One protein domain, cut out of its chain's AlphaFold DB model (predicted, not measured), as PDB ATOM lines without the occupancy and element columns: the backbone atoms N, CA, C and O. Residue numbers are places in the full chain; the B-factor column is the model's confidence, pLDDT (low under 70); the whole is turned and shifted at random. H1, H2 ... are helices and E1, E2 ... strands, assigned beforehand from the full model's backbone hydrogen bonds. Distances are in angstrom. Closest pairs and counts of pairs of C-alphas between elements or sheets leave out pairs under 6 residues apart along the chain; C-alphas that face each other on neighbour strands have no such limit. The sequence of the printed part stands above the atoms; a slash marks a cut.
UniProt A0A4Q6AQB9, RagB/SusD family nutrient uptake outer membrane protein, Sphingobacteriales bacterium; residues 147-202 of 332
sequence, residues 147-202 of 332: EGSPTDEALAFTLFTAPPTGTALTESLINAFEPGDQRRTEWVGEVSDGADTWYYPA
ATOM      1  N   GLU A 147     111.379 178.392 167.018       93.69
ATOM      2  CA  GLU A 147     111.654 178.367 168.460       93.69
ATOM      3  C   GLU A 147     111.656 176.929 168.995       93.69
ATOM      4  O   GLU A 147     110.745 176.155 168.706       93.69
ATOM      5  N   GLY A 148     112.701 176.570 169.740       93.81
ATOM      6  CA  GLY A 148     112.877 175.220 170.269       93.81
ATOM      7  C   GLY A 148     113.596 174.241 169.346       93.81
ATOM      8  O   GLY A 148     113.802 173.100 169.745       93.81
ATOM      9  N   SER A 149     113.995 174.646 168.136       93.69
ATOM     10  CA  SER A 149     114.795 173.785 167.254       93.69
ATOM     11  C   SER A 149     116.222 173.591 167.780       93.69
ATOM     12  O   SER A 149     116.839 174.578 168.187       93.69
ATOM     13  N   PRO A 150     116.780 172.366 167.682       94.25
ATOM     14  CA  PRO A 150     118.220 172.124 167.741       94.25
ATOM     15  C   PRO A 150     118.996 172.956 166.723       94.25
ATOM     16  O   PRO A 150     118.480 173.260 165.643       94.25
ATOM     17  N   THR A 151     120.255 173.253 167.035       94.75
ATOM     18  CA  THR A 151     121.205 173.769 166.044       94.75
ATOM     19  C   THR A 151     121.664 172.652 165.104       94.75
ATOM     20  O   THR A 151     121.654 171.469 165.466       94.75
ATOM     21  N   ASP A 152     122.103 173.013 163.897       93.31
ATOM     22  CA  ASP A 152     122.653 172.040 162.945       93.31
ATOM     23  C   ASP A 152     123.896 171.346 163.520       93.31
ATOM     24  O   ASP A 152     124.105 170.154 163.301       93.31
ATOM     25  N   GLU A 153     124.696 172.057 164.318       94.75
ATOM     26  CA  GLU A 153     125.853 171.501 165.013       94.75
ATOM     27  C   GLU A 153     125.457 170.433 166.039       94.75
ATOM     28  O   GLU A 153     126.085 169.373 166.079       94.75
ATOM     29  N   ALA A 154     124.408 170.666 166.839       94.69
ATOM     30  CA  ALA A 154     123.921 169.668 167.790       94.69
ATOM     31  C   ALA A 154     123.459 168.394 167.065       94.69
ATOM     32  O   ALA A 154     123.792 167.287 167.492       94.69
ATOM     33  N   LEU A 155     122.748 168.542 165.943       92.94
ATOM     34  CA  LEU A 155     122.270 167.419 165.129       92.94
ATOM     35  C   LEU A 155     123.408 166.669 164.426       92.94
ATOM     36  O   LEU A 155     123.367 165.444 164.327       92.94
ATOM     37  N   ALA A 156     124.413 167.391 163.930       93.31
ATOM     38  CA  ALA A 156     125.520 166.806 163.182       93.31
ATOM     39  C   ALA A 156     126.539 166.091 164.079       93.31
ATOM     40  O   ALA A 156     127.151 165.111 163.646       93.31
ATOM     41  N   PHE A 157     126.755 166.590 165.301       95.00
ATOM     42  CA  PHE A 157     127.861 166.147 166.148       95.00
ATOM     43  C   PHE A 157     127.454 165.276 167.335       95.00
ATOM     44  O   PHE A 157     128.289 164.497 167.791       95.00
ATOM     45  N   THR A 158     126.216 165.351 167.832       95.69
ATOM     46  CA  THR A 158     125.806 164.539 168.990       95.69
ATOM     47  C   THR A 158     125.794 163.052 168.640       95.69
ATOM     48  O   THR A 158     125.169 162.628 167.667       95.69
ATOM     49  N   LEU A 159     126.460 162.235 169.460       96.44
ATOM     50  CA  LEU A 159     126.416 160.779 169.345       96.44
ATOM     51  C   LEU A 159     125.405 160.213 170.345       96.44
ATOM     52  O   LEU A 159     125.454 160.531 171.529       96.44
ATOM     53  N   PHE A 160     124.511 159.344 169.867       94.50
ATOM     54  CA  PHE A 160     123.456 158.726 170.685       94.50
ATOM     55  C   PHE A 160     123.660 157.226 170.930       94.50
ATOM     56  O   PHE A 160     122.957 156.634 171.746       94.50
ATOM     57  N   THR A 161     124.587 156.592 170.209       95.31
ATOM     58  CA  THR A 161     124.827 155.146 170.275       95.31
ATOM     59  C   THR A 161     126.311 154.842 170.415       95.31
ATOM     60  O   THR A 161     127.155 155.593 169.929       95.31
ATOM     61  N   ALA A 162     126.609 153.702 171.030       95.38
ATOM     62  CA  ALA A 162     127.937 153.120 171.107       95.38
ATOM     63  C   ALA A 162     127.881 151.675 170.559       95.38
ATOM     64  O   ALA A 162     127.063 150.893 171.052       95.38
ATOM     65  N   PRO A 163     128.672 151.322 169.526       94.44
ATOM     66  CA  PRO A 163     129.550 152.203 168.755       94.44
ATOM     67  C   PRO A 163     128.766 153.278 167.969       94.44
ATOM     68  O   PRO A 163     127.584 153.091 167.644       94.44
ATOM     69  N   PRO A 164     129.392 154.428 167.674       94.44
ATOM     70  CA  PRO A 164     128.728 155.522 166.983       94.44
ATOM     71  C   PRO A 164     128.576 155.257 165.484       94.44
ATOM     72  O   PRO A 164     129.439 154.662 164.842       94.44
ATOM     73  N   THR A 165     127.491 155.775 164.910       91.12
ATOM     74  CA  THR A 165     127.293 155.867 163.452       91.12
ATOM     75  C   THR A 165     127.806 157.188 162.868       91.12
ATOM     76  O   THR A 165     127.981 157.296 161.656       91.12
ATOM     77  N   GLY A 166     128.036 158.190 163.725       89.62
ATOM     78  CA  GLY A 166     128.568 159.507 163.376       89.62
ATOM     79  C   GLY A 166     130.084 159.631 163.561       89.62
ATOM     80  O   GLY A 166     130.776 158.681 163.928       89.62
ATOM     81  N   THR A 167     130.607 160.835 163.320       91.69
ATOM     82  CA  THR A 167     132.043 161.126 163.465       91.69
ATOM     83  C   THR A 167     132.382 161.476 164.913       91.69
ATOM     84  O   THR A 167     131.901 162.476 165.436       91.69
ATOM     85  N   ALA A 168     133.252 160.685 165.541       96.38
ATOM     86  CA  ALA A 168     133.767 160.954 166.882       96.38
ATOM     87  C   ALA A 168     134.998 161.881 166.866       96.38
ATOM     88  O   ALA A 168     135.758 161.943 165.893       96.38
ATOM     89  N   LEU A 169     135.233 162.574 167.980       97.38
ATOM     90  CA  LEU A 169     136.473 163.300 168.227       97.38
ATOM     91  C   LEU A 169     137.651 162.330 168.328       97.38
ATOM     92  O   LEU A 169     137.577 161.282 168.962       97.38
ATOM     93  N   THR A 170     138.778 162.723 167.739       95.12
ATOM     94  CA  THR A 170     140.018 161.942 167.836       95.12
ATOM     95  C   THR A 170     140.597 161.982 169.248       95.12
ATOM     96  O   THR A 170     140.605 163.042 169.876       95.12
ATOM     97  N   GLU A 171     141.217 160.886 169.687       94.94
ATOM     98  CA  GLU A 171     141.971 160.845 170.949       94.94
ATOM     99  C   GLU A 171     143.031 161.949 171.031       94.94
ATOM    100  O   GLU A 171     143.229 162.550 172.080       94.94
ATOM    101  N   SER A 172     143.672 162.301 169.908       95.38
ATOM    102  CA  SER A 172     144.642 163.403 169.858       95.38
ATOM    103  C   SER A 172     144.041 164.750 170.274       95.38
ATOM    104  O   SER A 172     144.750 165.579 170.839       95.38
ATOM    105  N   LEU A 173     142.766 165.011 169.964       97.38
ATOM    106  CA  LEU A 173     142.084 166.219 170.430       97.38
ATOM    107  C   LEU A 173     141.700 166.099 171.906       97.38
ATOM    108  O   LEU A 173     141.897 167.053 172.647       97.38
ATOM    109  N   ILE A 174     141.213 164.937 172.342       98.25
ATOM    110  CA  ILE A 174     140.863 164.700 173.750       98.25
ATOM    111  C   ILE A 174     142.082 164.886 174.657       98.25
ATOM    112  O   ILE A 174     142.016 165.605 175.647       98.25
ATOM    113  N   ASN A 175     143.227 164.350 174.243       97.50
ATOM    114  CA  ASN A 175     144.507 164.495 174.931       97.50
ATOM    115  C   ASN A 175     145.139 165.887 174.749       97.50
ATOM    116  O   ASN A 175     146.189 166.168 175.324       97.50
ATOM    117  N   ALA A 176     144.545 166.765 173.928       97.88
ATOM    118  CA  ALA A 176     145.005 168.142 173.800       97.88
ATOM    119  C   ALA A 176     144.489 169.033 174.937       97.88
ATOM    120  O   ALA A 176     145.137 170.040 175.209       97.88
ATOM    121  N   PHE A 177     143.392 168.681 175.609       98.69
ATOM    122  CA  PHE A 177     142.921 169.420 176.781       98.69
ATOM    123  C   PHE A 177     143.857 169.207 177.976       98.69
ATOM    124  O   PHE A 177     144.364 168.108 178.201       98.69
ATOM    125  N   GLU A 178     144.117 170.273 178.729       98.31
ATOM    126  CA  GLU A 178     144.946 170.208 179.936       98.31
ATOM    127  C   GLU A 178     144.135 169.644 181.118       98.31
ATOM    128  O   GLU A 178     142.912 169.810 181.162       98.31
ATOM    129  N   PRO A 179     144.773 168.987 182.105       98.00
ATOM    130  CA  PRO A 179     144.088 168.610 183.336       98.00
ATOM    131  C   PRO A 179     143.441 169.831 184.005       98.00
ATOM    132  O   PRO A 179     144.115 170.824 184.268       98.00
ATOM    133  N   GLY A 180     142.140 169.744 184.290       97.00
ATOM    134  CA  GLY A 180     141.362 170.845 184.865       97.00
ATOM    135  C   GLY A 180     140.763 171.825 183.849       97.00
ATOM    136  O   GLY A 180     140.074 172.749 184.271       97.00
ATOM    137  N   ASP A 181     140.970 171.625 182.542       98.69
ATOM    138  CA  ASP A 181     140.337 172.444 181.502       98.69
ATOM    139  C   ASP A 181     138.813 172.263 181.521       98.69
ATOM    140  O   ASP A 181     138.291 171.197 181.181       98.69
ATOM    141  N   GLN A 182     138.084 173.316 181.882       98.62
ATOM    142  CA  GLN A 182     136.626 173.280 181.965       98.62
ATOM    143  C   GLN A 182     135.969 173.016 180.606       98.62
ATOM    144  O   GLN A 182     134.905 172.408 180.555       98.62
ATOM    145  N   ARG A 183     136.613 173.354 179.482       98.75
ATOM    146  CA  ARG A 183     136.082 173.043 178.144       98.75
ATOM    147  C   ARG A 183     136.050 171.543 177.882       98.75
ATOM    148  O   ARG A 183     135.178 171.076 177.158       98.75
ATOM    149  N   ARG A 184     136.956 170.761 178.480       98.38
ATOM    150  CA  ARG A 184     136.897 169.295 178.377       98.38
ATOM    151  C   ARG A 184     135.656 168.733 179.063       98.38
ATOM    152  O   ARG A 184     135.142 167.718 178.601       98.38
ATOM    153  N   THR A 185     135.201 169.359 180.142       97.06
ATOM    154  CA  THR A 185     133.983 168.967 180.862       97.06
ATOM    155  C   THR A 185     132.738 169.496 180.159       97.06
ATOM    156  O   THR A 185     131.788 168.753 179.949       97.06
ATOM    157  N   GLU A 186     132.751 170.764 179.748       98.06
ATOM    158  CA  GLU A 186     131.559 171.432 179.229       98.06
ATOM    159  C   GLU A 186     131.337 171.205 177.724       98.06
ATOM    160  O   GLU A 186     130.201 171.202 177.260       98.06
ATOM    161  N   TRP A 187     132.383 171.029 176.918       98.56
ATOM    162  CA  TRP A 187     132.263 170.999 175.450       98.56
ATOM    163  C   TRP A 187     132.512 169.631 174.831       98.56
ATOM    164  O   TRP A 187     132.522 169.513 173.604       98.56
ATOM    165  N   VAL A 188     132.714 168.595 175.642       98.62
ATOM    166  CA  VAL A 188     132.944 167.232 175.161       98.62
ATOM    167  C   VAL A 188     131.989 166.276 175.861       98.62
ATOM    168  O   VAL A 188     132.085 166.073 177.068       98.62
ATOM    169  N   GLY A 189     131.098 165.670 175.082       97.56
ATOM    170  CA  GLY A 189     130.255 164.560 175.517       97.56
ATOM    171  C   GLY A 189     130.908 163.211 175.221       97.56
ATOM    172  O   GLY A 189     131.876 163.126 174.458       97.56
ATOM    173  N   GLU A 190     130.364 162.147 175.809       97.19
ATOM    174  CA  GLU A 190     130.831 160.775 175.606       97.19
ATOM    175  C   GLU A 190     129.678 159.777 175.445       97.19
ATOM    176  O   GLU A 190     128.582 159.974 175.969       97.19
ATOM    177  N   VAL A 191     129.943 158.703 174.703       97.12
ATOM    178  CA  VAL A 191     129.117 157.494 174.616       97.12
ATOM    179  C   VAL A 191     130.021 156.275 174.791       97.12
ATOM    180  O   VAL A 191     131.165 156.281 174.339       97.12
ATOM    181  N   SER A 192     129.524 155.222 175.437       96.94
ATOM    182  CA  SER A 192     130.290 153.996 175.686       96.94
ATOM    183  C   SER A 192     129.406 152.758 175.574       96.94
ATOM    184  O   SER A 192     128.223 152.802 175.910       96.94
ATOM    185  N   ASP A 193     129.988 151.656 175.101       96.69
ATOM    186  CA  ASP A 193     129.378 150.320 175.093       96.69
ATOM    187  C   ASP A 193     129.881 149.440 176.259       96.69
ATOM    188  O   ASP A 193     129.580 148.249 176.333       96.69
ATOM    189  N   GLY A 194     130.641 150.034 177.187       94.94
ATOM    190  CA  GLY A 194     131.281 149.375 178.324       94.94
ATOM    191  C   GLY A 194     132.679 148.819 178.034       94.94
ATOM    192  O   GLY A 194     133.422 148.583 178.987       94.94
ATOM    193  N   ALA A 195     133.054 148.636 176.765       95.69
ATOM    194  CA  ALA A 195     134.403 148.236 176.362       95.69
ATOM    195  C   ALA A 195     135.208 149.441 175.863       95.69
ATOM    196  O   ALA A 195     136.325 149.669 176.323       95.69
ATOM    197  N   ASP A 196     134.600 150.235 174.985       96.50
ATOM    198  CA  ASP A 196     135.202 151.397 174.347       96.50
ATOM    199  C   ASP A 196     134.414 152.674 174.684       96.50
ATOM    200  O   ASP A 196     133.255 152.649 175.118       96.50
ATOM    201  N   THR A 197     135.068 153.826 174.537       97.19
ATOM    202  CA  THR A 197     134.462 155.148 174.755       97.19
ATOM    203  C   THR A 197     134.750 156.046 173.565       97.19
ATOM    204  O   THR A 197     135.895 156.181 173.136       97.19
ATOM    205  N   TRP A 198     133.708 156.703 173.065       98.19
ATOM    206  CA  TRP A 198     133.792 157.674 171.985       98.19
ATOM    207  C   TRP A 198     133.356 159.038 172.486       98.19
ATOM    208  O   TRP A 198     132.408 159.157 173.258       98.19
ATOM    209  N   TYR A 199     134.028 160.071 171.998       98.38
ATOM    210  CA  TYR A 199     133.789 161.446 172.408       98.38
ATOM    211  C   TYR A 199     133.197 162.256 171.265       98.38
ATOM    212  O   TYR A 199     133.521 162.013 170.101       98.38
ATOM    213  N   TYR A 200     132.380 163.252 171.583       98.25
ATOM    214  CA  TYR A 200     131.781 164.144 170.596       98.25
ATOM    215  C   TYR A 200     131.753 165.601 171.072       98.25
ATOM    216  O   TYR A 200     131.766 165.850 172.279       98.25
ATOM    217  N   PRO A 201     131.739 166.585 170.154       97.69
ATOM    218  CA  PRO A 201     131.517 167.982 170.513       97.69
ATOM    219  C   PRO A 201     130.146 168.173 171.167       97.69
ATOM    220  O   PRO A 201     129.126 167.893 170.551       97.69
ATOM    221  N   ALA A 202     130.129 168.715 172.380       97.06
ATOM    222  CA  ALA A 202     128.925 169.056 173.142       97.06
ATOM    223  C   ALA A 202     128.852 170.565 173.451       97.06
ATOM    224  O   ALA A 202     128.319 170.979 174.480       97.06
TER     225      ALA A 202
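AT A GLANCE: This is residues 147 to 202 of the 332 residues of the protein "RagB/SusD family nutrient uptake outer membrane protein" of Sphingobacteriales bacterium (UniProt A0A4Q6AQB9). A hairpin of two strands, E1 and E2, makes the middle of the domain, and the stretch before it folds loosely round it, with three short helices set at different places about the strands. H1 lies by the last residues of E2, H2 near Tyr 199 of E2 and H3 just before E1, while residues 147 to 152 stick out as a free tail. The printed part has 56 residues, with named elements in the order H1, H2, H3, E1, E2; the sheet is E1 - E2, antiparallel. The class is mixed, helices and strands, with under half of the residues in named elements. The whole is only just compact, close to loose, with a radius of gyration of the C-alphas of 12.1 A and spans of 37 by 26 by 16 A.

IN THESE COORDINATES: The printed part begins at Glu 147, with its C-alpha at (111.654, 178.367, 168.460). H1 is residues 152 to 157, 8.5 A from first to last C-alpha, and begins at C-alpha 152 at (122.653, 172.040, 162.945). H2 is residues 171 to 174, 4.9 A long, and H3 is residues 182 to 186, 6.0 A long. E1 is residues 188 to 192, 13.5 A long. E2 is residues 197 to 201, 13.8 A long, and ends at C-alpha 201 at (131.517, 167.982, 170.513).

HOW THE PARTS SIT: E1 and E2 form a hairpin, with 151 degrees between their directions. The C-alphas of 190 and 199 face each other at 4.4 A. N 189 and O 200 are within hydrogen-bond range at 2.9 A, as are N 198 and O 191 at 2.9 A. H1 comes nearest to E2 with the C-alphas of Phe 157 and Pro 201, 6.0 A apart. The closest C-alphas of H2 and E2 are those of Ile 174 and Tyr 199, 7.9 A apart. H2 and H3 are close but not clearly touching, with the C-alphas of Ile 174 and Arg 184 closest at 7.6 A. H1 is apart from H2, H3 and E1, and H3 is apart from E2. H2 and E1 are only just apart, at 8.4 A. In H1 and H3 every O i to N i+4 pair is within hydrogen-bond range; H2 is too short for such a pair.

THE WHOLE: The two C-alphas farthest apart are those of Glu 147 and Ala 195, 38.6 A. The printed part has no cut. The link from H1 to H2, residues 158 to 170, is long; the link from H2 to H3 is short, and those from H3 to E1 and from E1 to E2 are tight. The mean pLDDT of the printed part is 96.1, and no printed residue is under 70.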